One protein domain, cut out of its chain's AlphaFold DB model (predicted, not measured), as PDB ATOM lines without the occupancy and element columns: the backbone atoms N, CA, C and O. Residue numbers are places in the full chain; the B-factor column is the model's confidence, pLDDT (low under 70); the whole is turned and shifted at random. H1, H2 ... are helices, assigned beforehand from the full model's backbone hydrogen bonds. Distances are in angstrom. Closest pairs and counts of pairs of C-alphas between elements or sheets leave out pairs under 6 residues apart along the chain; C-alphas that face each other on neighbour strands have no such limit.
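AT A GLANCE: This is residues 4 to 28 and 56 to 107 of the 107 residues of the protein "PqqD family protein" of Desulfurococcaceae archaeon (UniProt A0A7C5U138). A long helix, H5, runs through the middle, with H3 and H4 packed crosswise on it and H2 over another side; little H1 sits beyond H2 at one end. The printed part has 77 residues with five named helices, H1 to H5, and no named strand: all helix, compact, radius of gyration of the C-alphas 11.7 A, spans 33 by 25 by 19 A.

HOW THE PARTS SIT: H1, residues 4 to 7, only just touches H2, residues 13 to 22, with 3 pairs of C-alphas within 8 A, closest Glu 4 and Ile 16, 7.0 A. The hub, H5, residues 85 to 101, touches H3, residues 56 to 63, with 92 to 99 alone, about perpendicular at 82 degrees; closest C-alphas Ala 57 and Val 95, 6.8 A. Every O i to N i+4 pair is within hydrogen-bond range in H2 and H3, 11 of 13 in H5.

IN THESE COORDINATES: H4, residues 70 to 81, spans 16.4 A; H5 spans 24.7 A, ending at C-alpha 101 (-46.500, 15.088, -34.020).

THE WHOLE: Residues 29 to 55 are not printed, a 16.7 A gap between C-alphas 28 and 56. No printed residue is under 70 in pLDDT.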
ATOM      1  N   GLU A   4     -27.825  21.032 -15.351       89.31
ATOM      2  CA  GLU A   4     -27.054  21.023 -16.595       89.31
ATOM      3  C   GLU A   4     -25.666  20.409 -16.401       89.31
ATOM      4  O   GLU A   4     -25.266  19.522 -17.153       89.31
ATOM      5  N   GLU A   5     -24.953  20.807 -15.345       89.12
ATOM      6  CA  GLU A   5     -23.660  20.221 -14.978       89.12
ATOM      7  C   GLU A   5     -23.763  18.717 -14.708       89.12
ATOM      8  O   GLU A   5     -22.835  17.974 -15.019       89.12
ATOM      9  N   SER A   6     -24.893  18.249 -14.172       88.75
ATOM     10  CA  SER A   6     -25.110  16.829 -13.876       88.75
ATOM     11  C   SER A   6     -25.334  15.956 -15.120       88.75
ATOM     12  O   SER A   6     -25.111  14.739 -15.051       88.75
ATOM     13  N   LEU A   7     -25.765  16.572 -16.229       92.06
ATOM     14  CA  LEU A   7     -26.015  15.942 -17.532       92.06
ATOM     15  C   LEU A   7     -24.813  16.064 -18.482       92.06
ATOM     16  O   LEU A   7     -24.611  15.202 -19.340       92.06
ATOM     17  N   ARG A   8     -23.994  17.113 -18.325       92.12
ATOM     18  CA  ARG A   8     -22.789  17.340 -19.134       92.12
ATOM     19  C   ARG A   8     -21.866  16.120 -19.120       92.12
ATOM     20  O   ARG A   8     -21.554  15.559 -18.074       92.12
ATOM     21  N   GLY A   9     -21.424  15.718 -20.311       89.88
ATOM     22  CA  GLY A   9     -20.551  14.557 -20.508       89.88
ATOM     23  C   GLY A   9     -21.248  13.197 -20.391       89.88
ATOM     24  O   GLY A   9     -20.582  12.183 -20.582       89.88
ATOM     25  N   LYS A  10     -22.557  13.160 -20.102       93.44
ATOM     26  CA  LYS A  10     -23.360  11.927 -20.070       93.44
ATOM     27  C   LYS A  10     -24.298  11.787 -21.264       93.44
ATOM     28  O   LYS A  10     -24.539  10.671 -21.701       93.44
ATOM     29  N   ILE A  11     -24.806  12.904 -21.780       94.00
ATOM     30  CA  ILE A  11     -25.637  12.965 -22.989       94.00
ATOM     31  C   ILE A  11     -25.157  14.094 -23.912       94.00
ATOM     32  O   ILE A  11     -24.363  14.946 -23.497       94.00
ATOM     33  N   ASP A  12     -25.607  14.077 -25.169       95.94
ATOM     34  CA  ASP A  12     -25.197  15.041 -26.195       95.94
ATOM     35  C   ASP A  12     -25.586  16.488 -25.836       95.94
ATOM     36  O   ASP A  12     -26.641  16.747 -25.255       95.94
ATOM     37  N   SER A  13     -24.741  17.456 -26.203       94.88
ATOM     38  CA  SER A  13     -24.955  18.868 -25.840       94.88
ATOM     39  C   SER A  13     -26.230  19.454 -26.457       94.88
ATOM     40  O   SER A  13     -26.885  20.273 -25.815       94.88
ATOM     41  N   SER A  14     -26.614  19.015 -27.659       96.12
ATOM     42  CA  SER A  14     -27.857  19.446 -28.312       96.12
ATOM     43  C   SER A  14     -29.099  18.924 -27.586       96.12
ATOM     44  O   SER A  14     -30.107  19.625 -27.482       96.12
ATOM     45  N   VAL A  15     -29.014  17.722 -27.005       96.38
ATOM     46  CA  VAL A  15     -30.075  17.153 -26.166       96.38
ATOM     47  C   VAL A  15     -30.192  17.936 -24.863       96.38
ATOM     48  O   VAL A  15     -31.306  18.251 -24.450       96.38
ATOM     49  N   ILE A  16     -29.066  18.303 -24.238       96.38
ATOM     50  CA  ILE A  16     -29.063  19.146 -23.031       96.38
ATOM     51  C   ILE A  16     -29.725  20.492 -23.323       96.38
ATOM     52  O   ILE A  16     -30.586  20.916 -22.560       96.38
ATOM     53  N   GLU A  17     -29.363  21.150 -24.425       96.56
ATOM     54  CA  GLU A  17     -29.959  22.429 -24.821       96.56
ATOM     55  C   GLU A  17     -31.476  22.304 -25.024       96.56
ATOM     56  O   GLU A  17     -32.249  23.067 -24.439       96.56
ATOM     57  N   LYS A  18     -31.921  21.294 -25.784       96.88
ATOM     58  CA  LYS A  18     -33.351  21.015 -25.988       96.88
ATOM     59  C   LYS A  18     -34.066  20.758 -24.662       96.88
ATOM     60  O   LYS A  18     -35.132  21.322 -24.428       96.88
ATOM     61  N   TYR A  19     -33.474  19.944 -23.793       97.69
ATOM     62  CA  TYR A  19     -34.024  19.647 -22.478       97.69
ATOM     63  C   TYR A  19     -34.160  20.917 -21.634       97.69
ATOM     64  O   TYR A  19     -35.242  21.191 -21.132       97.69
ATOM     65  N   MET A  20     -33.113  21.738 -21.530       97.25
ATOM     66  CA  MET A  20     -33.140  22.974 -20.737       97.25
ATOM     67  C   MET A  20     -34.214  23.957 -21.210       97.25
ATOM     68  O   MET A  20     -34.840  24.611 -20.380       97.25
ATOM     69  N   ASN A  21     -34.473  24.016 -22.517       97.12
ATOM     70  CA  ASN A  21     -35.528  24.855 -23.087       97.12
ATOM     71  C   ASN A  21     -36.947  24.338 -22.795       97.12
ATOM     72  O   ASN A  21     -37.894  25.122 -22.805       97.12
ATOM     73  N   MET A  22     -37.110  23.036 -22.551       96.75
ATOM     74  CA  MET A  22     -38.416  22.394 -22.358       96.75
ATOM     75  C   MET A  22     -38.690  21.961 -20.917       96.75
ATOM     76  O   MET A  22     -39.829  21.676 -20.580       96.75
ATOM     77  N   ARG A  23     -37.680  21.880 -20.048       97.19
ATOM     78  CA  ARG A  23     -37.784  21.171 -18.761       97.19
ATOM     79  C   ARG A  23     -38.905  21.668 -17.847       97.19
ATOM     80  O   ARG A  23     -39.438  20.887 -17.069       97.19
ATOM     81  N   ASP A  24     -39.228  22.957 -17.932       98.19
ATOM     82  CA  ASP A  24     -40.226  23.618 -17.091       98.19
ATOM     83  C   ASP A  24     -41.586  23.765 -17.813       98.19
ATOM     84  O   ASP A  24     -42.532  24.298 -17.232       98.19
ATOM     85  N   THR A  25     -41.718  23.289 -19.061       98.31
ATOM     86  CA  THR A  25     -43.010  23.230 -19.761       98.31
ATOM     87  C   THR A  25     -43.850  22.074 -19.229       98.31
ATOM     88  O   THR A  25     -43.317  21.052 -18.793       98.31
ATOM     89  N   LYS A  26     -45.174  22.250 -19.256       98.62
ATOM     90  CA  LYS A  26     -46.145  21.298 -18.716       98.62
ATOM     91  C   LYS A  26     -46.998  20.730 -19.851       98.62
ATOM     92  O   LYS A  26     -47.975  21.372 -20.237       98.62
ATOM     93  N   PRO A  27     -46.620  19.578 -20.429       98.44
ATOM     94  CA  PRO A  27     -47.366  19.004 -21.536       98.44
ATOM     95  C   PRO A  27     -48.779  18.601 -21.103       98.44
ATOM     96  O   PRO A  27     -48.978  18.045 -20.022       98.44
ATOM     97  N   MET A  28     -49.752  18.830 -21.979       98.44
ATOM     98  CA  MET A  28     -51.142  18.419 -21.804       98.44
ATOM     99  C   MET A  28     -51.484  17.325 -22.809       98.44
ATOM    100  O   MET A  28     -51.300  17.476 -24.016       98.44
ATOM    101  N   LEU A  56     -44.802   2.149 -21.918       90.38
ATOM    102  CA  LEU A  56     -43.993   3.325 -21.585       90.38
ATOM    103  C   LEU A  56     -44.544   4.606 -22.228       90.38
ATOM    104  O   LEU A  56     -44.584   5.648 -21.580       90.38
ATOM    105  N   ALA A  57     -45.001   4.536 -23.483       94.69
ATOM    106  CA  ALA A  57     -45.620   5.682 -24.143       94.69
ATOM    107  C   ALA A  57     -46.941   6.064 -23.456       94.69
ATOM    108  O   ALA A  57     -47.175   7.236 -23.179       94.69
ATOM    109  N   TYR A  58     -47.780   5.089 -23.101       96.19
ATOM    110  CA  TYR A  58     -48.993   5.359 -22.336       96.19
ATOM    111  C   TYR A  58     -48.682   5.981 -20.972       96.19
ATOM    112  O   TYR A  58     -49.352   6.931 -20.575       96.19
ATOM    113  N   TYR A  59     -47.644   5.497 -20.285       95.12
ATOM    114  CA  TYR A  59     -47.216   6.060 -19.009       95.12
ATOM    115  C   TYR A  59     -46.849   7.542 -19.136       95.12
ATOM    116  O   TYR A  59     -47.431   8.372 -18.440       95.12
ATOM    117  N   VAL A  60     -45.979   7.894 -20.091       97.06
ATOM    118  CA  VAL A  60     -45.619   9.294 -20.377       97.06
ATOM    119  C   VAL A  60     -46.861  10.123 -20.713       97.06
ATOM    120  O   VAL A  60     -47.078  11.166 -20.104       97.06
ATOM    121  N   TRP A  61     -47.717   9.641 -21.617       98.06
ATOM    122  CA  TRP A  61     -48.959  10.326 -21.993       98.06
ATOM    123  C   TRP A  61     -49.892  10.544 -20.792       98.06
ATOM    124  O   TRP A  61     -50.526  11.590 -20.678       98.06
ATOM    125  N   SER A  62     -49.952   9.590 -19.860       97.00
ATOM    126  CA  SER A  62     -50.762   9.701 -18.645       97.00
ATOM    127  C   SER A  62     -50.240  10.757 -17.663       97.00
ATOM    128  O   SER A  62     -51.048  11.331 -16.935       97.00
ATOM    129  N   LEU A  63     -48.937  11.056 -17.685       97.69
ATOM    130  CA  LEU A  63     -48.314  12.106 -16.874       97.69
ATOM    131  C   LEU A  63     -48.373  13.495 -17.530       97.69
ATOM    132  O   LEU A  63     -48.178  14.494 -16.848       97.69
ATOM    133  N   CYS A  64     -48.664  13.582 -18.831       98.31
ATOM    134  CA  CYS A  64     -48.921  14.846 -19.523       98.31
ATOM    135  C   CYS A  64     -50.299  15.402 -19.123       98.31
ATOM    136  O   CYS A  64     -51.271  15.284 -19.863       98.31
ATOM    137  N   ASP A  65     -50.431  15.966 -17.931       97.88
ATOM    138  CA  ASP A  65     -51.702  16.444 -17.372       97.88
ATOM    139  C   ASP A  65     -51.806  17.973 -17.273       97.88
ATOM    140  O   ASP A  65     -52.758  18.493 -16.696       97.88
ATOM    141  N   GLY A  66     -50.837  18.698 -17.839       98.12
ATOM    142  CA  GLY A  66     -50.726  20.149 -17.712       98.12
ATOM    143  C   GLY A  66     -50.267  20.627 -16.334       98.12
ATOM    144  O   GLY A  66     -50.150  21.836 -16.133       98.12
ATOM    145  N   GLU A  67     -49.965  19.720 -15.401       98.00
ATOM    146  CA  GLU A  67     -49.468  20.035 -14.062       98.00
ATOM    147  C   GLU A  67     -48.015  19.606 -13.869       98.00
ATOM    148  O   GLU A  67     -47.215  20.410 -13.373       98.00
ATOM    149  N   HIS A  68     -47.661  18.395 -14.306       98.44
ATOM    150  CA  HIS A  68     -46.294  17.881 -14.259       98.44
ATOM    151  C   HIS A  68     -45.451  18.489 -15.379       98.44
ATOM    152  O   HIS A  68     -45.820  18.459 -16.555       98.44
ATOM    153  N   SER A  69     -44.293  19.045 -15.019       98.62
ATOM    154  CA  SER A  69     -43.327  19.527 -16.004       98.62
ATOM    155  C   SER A  69     -42.553  18.376 -16.648       98.62
ATOM    156  O   SER A  69     -42.483  17.276 -16.098       98.62
ATOM    157  N   VAL A  70     -41.899  18.621 -17.786       98.31
ATOM    158  CA  VAL A  70     -41.010  17.626 -18.418       98.31
ATOM    159  C   VAL A  70     -39.938  17.121 -17.439       98.31
ATOM    160  O   VAL A  70     -39.629  15.928 -17.434       98.31
ATOM    161  N   ARG A  71     -39.413  17.990 -16.564       98.31
ATOM    162  CA  ARG A  71     -38.509  17.594 -15.473       98.31
ATOM    163  C   ARG A  71     -39.177  16.635 -14.491       98.31
ATOM    164  O   ARG A  71     -38.572  15.632 -14.121       98.31
ATOM    165  N   ASP A  72     -40.398  16.940 -14.058       98.38
ATOM    166  CA  ASP A  72     -41.119  16.108 -13.087       98.38
ATOM    167  C   ASP A  72     -41.392  14.719 -13.670       98.38
ATOM    168  O   ASP A  72     -41.155  13.716 -13.002       98.38
ATOM    169  N   ILE A  73     -41.774  14.655 -14.950       98.31
ATOM    170  CA  ILE A  73     -41.976  13.402 -15.687       98.31
ATOM    171  C   ILE A  73     -40.666  12.601 -15.776       98.31
ATOM    172  O   ILE A  73     -40.656  11.398 -15.517       98.31
ATOM    173  N   ALA A  74     -39.542  13.248 -16.103       97.75
ATOM    174  CA  ALA A  74     -38.238  12.583 -16.165       97.75
ATOM    175  C   ALA A  74     -37.799  12.027 -14.798       97.75
ATOM    176  O   ALA A  74     -37.277  10.911 -14.717       97.75
ATOM    177  N   LEU A  75     -38.018  12.788 -13.722       97.50
ATOM    178  CA  LEU A  75     -37.714  12.363 -12.354       97.50
ATOM    179  C   LEU A  75     -38.601  11.197 -11.921       97.50
ATOM    180  O   LEU A  75     -38.100  10.237 -11.338       97.50
ATOM    181  N   ASP A  76     -39.892  11.264 -12.223       97.06
ATOM    182  CA  ASP A  76     -40.840  10.207 -11.899       97.06
ATOM    183  C   ASP A  76     -40.459   8.883 -12.588       97.06
ATOM    184  O   ASP A  76     -40.307   7.859 -11.919       97.06
ATOM    185  N   ILE A  77     -40.172   8.915 -13.894       95.94
ATOM    186  CA  ILE A  77     -39.711   7.736 -14.643       95.94
ATOM    187  C   ILE A  77     -38.390   7.204 -14.073       95.94
ATOM    188  O   ILE A  77     -38.253   5.998 -13.868       95.94
ATOM    189  N   SER A  78     -37.427   8.087 -13.792       96.50
ATOM    190  CA  SER A  78     -36.127   7.711 -13.222       96.50
ATOM    191  C   SER A  78     -36.283   6.972 -11.892       96.50
ATOM    192  O   SER A  78     -35.692   5.906 -11.704       96.50
ATOM    193  N   ASN A  79     -37.128   7.490 -10.999       96.12
ATOM    194  CA  ASN A  79     -37.373   6.908  -9.682       96.12
ATOM    195  C   ASN A  79     -38.144   5.585  -9.766       96.12
ATOM    196  O   ASN A  79     -37.733   4.600  -9.154       96.12
ATOM    197  N   ASN A  80     -39.232   5.541 -10.537       93.06
ATOM    198  CA  ASN A  80     -40.104   4.368 -10.611       93.06
ATOM    199  C   ASN A  80     -39.461   3.199 -11.371       93.06
ATOM    200  O   ASN A  80     -39.670   2.042 -11.009       93.06
ATOM    201  N   ALA A  81     -38.649   3.483 -12.392       90.94
ATOM    202  CA  ALA A  81     -37.921   2.460 -13.143       90.94
ATOM    203  C   ALA A  81     -36.540   2.130 -12.546       90.94
ATOM    204  O   ALA A  81     -35.890   1.195 -13.015       90.94
ATOM    205  N   ASN A  82     -36.085   2.877 -11.531       94.94
ATOM    206  CA  ASN A  82     -34.725   2.803 -10.985       94.94
ATOM    207  C   ASN A  82     -33.644   2.933 -12.084       94.94
ATOM    208  O   ASN A  82     -32.661   2.190 -12.116       94.94
ATOM    209  N   VAL A  83     -33.857   3.875 -13.005       94.81
ATOM    210  CA  VAL A  83     -32.960   4.183 -14.130       94.81
ATOM    211  C   VAL A  83     -32.298   5.534 -13.869       94.81
ATOM    212  O   VAL A  83     -32.986   6.461 -13.435       94.81
ATOM    213  N   PRO A  84     -30.990   5.707 -14.127       97.12
ATOM    214  CA  PRO A  84     -30.331   6.991 -13.937       97.12
ATOM    215  C   PRO A  84     -31.011   8.118 -14.719       97.12
ATOM    216  O   PRO A  84     -31.250   8.000 -15.914       97.12
ATOM    217  N   TYR A  85     -31.238   9.255 -14.062       96.31
ATOM    218  CA  TYR A  85     -31.942  10.405 -14.638       96.31
ATOM    219  C   TYR A  85     -31.462  10.813 -16.043       96.31
ATOM    220  O   TYR A  85     -32.261  11.030 -16.946       96.31
ATOM    221  N   HIS A  86     -30.144  10.857 -16.250       96.50
ATOM    222  CA  HIS A  86     -29.549  11.221 -17.537       96.50
ATOM    223  C   HIS A  86     -29.883  10.246 -18.680       96.50
ATOM    224  O   HIS A  86     -29.909  10.668 -19.830       96.50
ATOM    225  N   GLU A  87     -30.170   8.978 -18.378       96.12
ATOM    226  CA  GLU A  87     -30.589   7.976 -19.368       96.12
ATOM    227  C   GLU A  87     -32.076   8.111 -19.734       96.12
ATOM    228  O   GLU A  87     -32.506   7.590 -20.758       96.12
ATOM    229  N   VAL A  88     -32.868   8.832 -18.930       96.94
ATOM    230  CA  VAL A  88     -34.304   9.064 -19.166       96.94
ATOM    231  C   VAL A  88     -34.552  10.284 -20.053       96.94
ATOM    232  O   VAL A  88     -35.488  10.278 -20.854       96.94
ATOM    233  N   VAL A  89     -33.719  11.322 -19.927       97.56
ATOM    234  CA  VAL A  89     -33.939  12.636 -20.560       97.56
ATOM    235  C   VAL A  89     -34.123  12.525 -22.074       97.56
ATOM    236  O   VAL A  89     -35.118  13.012 -22.607       97.56
ATOM    237  N   GLU A  90     -33.194  11.881 -22.782       96.75
ATOM    238  CA  GLU A  90     -33.260  11.803 -24.244       96.75
ATOM    239  C   GLU A  90     -34.450  10.959 -24.741       96.75
ATOM    240  O   GLU A  90     -35.231  11.476 -25.551       96.75
ATOM    241  N   PRO A  91     -34.685   9.727 -24.235       96.00
ATOM    242  CA  PRO A  91     -35.874   8.958 -24.599       96.00
ATOM    243  C   PRO A  91     -37.187   9.697 -24.337       96.00
ATOM    244  O   PRO A  91     -38.081   9.661 -25.184       96.00
ATOM    245  N   LEU A  92     -37.311  10.401 -23.206       97.75
ATOM    246  CA  LEU A  92     -38.513  11.170 -22.886       97.75
ATOM    247  C   LEU A  92     -38.766  12.273 -23.920       97.75
ATOM    248  O   LEU A  92     -39.882  12.393 -24.424       97.75
ATOM    249  N   LEU A  93     -37.739  13.052 -24.274       97.62
ATOM    250  CA  LEU A  93     -37.872  14.113 -25.276       97.62
ATOM    251  C   LEU A  93     -38.279  13.567 -26.648       97.62
ATOM    252  O   LEU A  93     -39.074  14.199 -27.344       97.62
ATOM    253  N   ILE A  94     -37.758  12.399 -27.034       96.69
ATOM    254  CA  ILE A  94     -38.141  11.729 -28.282       96.69
ATOM    255  C   ILE A  94     -39.615  11.319 -28.225       96.69
ATOM    256  O   ILE A  94     -40.360  11.614 -29.157       96.69
ATOM    257  N   VAL A  95     -40.055  10.675 -27.139       97.12
ATOM    258  CA  VAL A  95     -41.451  10.239 -26.971       97.12
ATOM    259  C   VAL A  95     -42.409  11.428 -27.018       97.12
ATOM    260  O   VAL A  95     -43.383  11.387 -27.769       97.12
ATOM    261  N   LEU A  96     -42.111  12.505 -26.288       98.31
ATOM    262  CA  LEU A  96     -42.929  13.718 -26.277       98.31
ATOM    263  C   LEU A  96     -43.021  14.370 -27.663       98.31
ATOM    264  O   LEU A  96     -44.100  14.790 -28.072       98.31
ATOM    265  N   GLU A  97     -41.923  14.406 -28.422       97.38
ATOM    266  CA  GLU A  97     -41.931  14.929 -29.791       97.38
ATOM    267  C   GLU A  97     -42.790  14.071 -30.731       97.38
ATOM    268  O   GLU A  97     -43.535  14.608 -31.551       97.38
ATOM    269  N   GLN A  98     -42.717  12.740 -30.621       96.62
ATOM    270  CA  GLN A  98     -43.565  11.854 -31.426       96.62
ATOM    271  C   GLN A  98     -45.043  12.002 -31.055       96.62
ATOM    272  O   GLN A  98     -45.891  12.056 -31.944       96.62
ATOM    273  N   MET A  99     -45.362  12.134 -29.765       97.50
ATOM    274  CA  MET A  99     -46.732  12.380 -29.310       97.50
ATOM    275  C   MET A  99     -47.267  13.725 -29.786       97.50
ATOM    276  O   MET A  99     -48.417  13.798 -30.212       97.50
ATOM    277  N   GLN A 100     -46.442  14.771 -29.767       97.44
ATOM    278  CA  GLN A 100     -46.826  16.075 -30.297       97.44
ATOM    279  C   GLN A 100     -47.126  15.997 -31.799       97.44
ATOM    280  O   GLN A 100     -48.157  16.493 -32.247       97.44
ATOM    281  N   LYS A 101     -46.272  15.318 -32.579       96.38
ATOM    282  CA  LYS A 101     -46.500  15.088 -34.020       96.38
ATOM    283  C   LYS A 101     -47.769  14.280 -34.296       96.38
ATOM    284  O   LYS A 101     -48.422  14.519 -35.303       96.38
ATOM    285  N   ALA A 102     -48.109  13.349 -33.407       95.62
ATOM    286  CA  ALA A 102     -49.325  12.540 -33.465       95.62
ATOM    287  C   ALA A 102     -50.578  13.259 -32.924       95.62
ATOM    288  O   ALA A 102     -51.648  12.663 -32.878       95.62
ATOM    289  N   GLY A 103     -50.464  14.508 -32.455       96.81
ATOM    290  CA  GLY A 103     -51.588  15.239 -31.858       96.81
ATOM    291  C   GLY A 103     -52.066  14.674 -30.513       96.81
ATOM    292  O   GLY A 103     -53.160  15.009 -30.070       96.81
ATOM    293  N   LEU A 104     -51.259  13.829 -29.863       97.81
ATOM    294  CA  LEU A 104     -51.542  13.206 -28.565       97.81
ATOM    295  C   LEU A 104     -51.096  14.065 -27.377       97.81
ATOM    296  O   LEU A 104     -51.528  13.807 -26.256       97.81
ATOM    297  N   VAL A 105     -50.227  15.052 -27.596       98.19
ATOM    298  CA  VAL A 105     -49.731  15.985 -26.574       98.19
ATOM    299  C   VAL A 105     -49.628  17.391 -27.166       98.19
ATOM    300  O   VAL A 105     -49.202  17.555 -28.308       98.19
ATOM    301  N   GLU A 106     -49.978  18.402 -26.377       97.38
ATOM    302  CA  GLU A 106     -49.728  19.822 -26.652       97.38
ATOM    303  C   GLU A 106     -48.871  20.455 -25.541       97.38
ATOM    304  O   GLU A 106     -48.803  19.925 -24.431       97.38
ATOM    305  N   PHE A 107     -48.186  21.555 -25.864       93.06
ATOM    306  CA  PHE A 107     -47.302  22.311 -24.967       93.06
ATOM    307  C   PHE A 107     -47.765  23.760 -24.847       93.06
ATOM    308  O   PHE A 107     -48.261  24.291 -25.869       93.06
TER     309      PHE A 107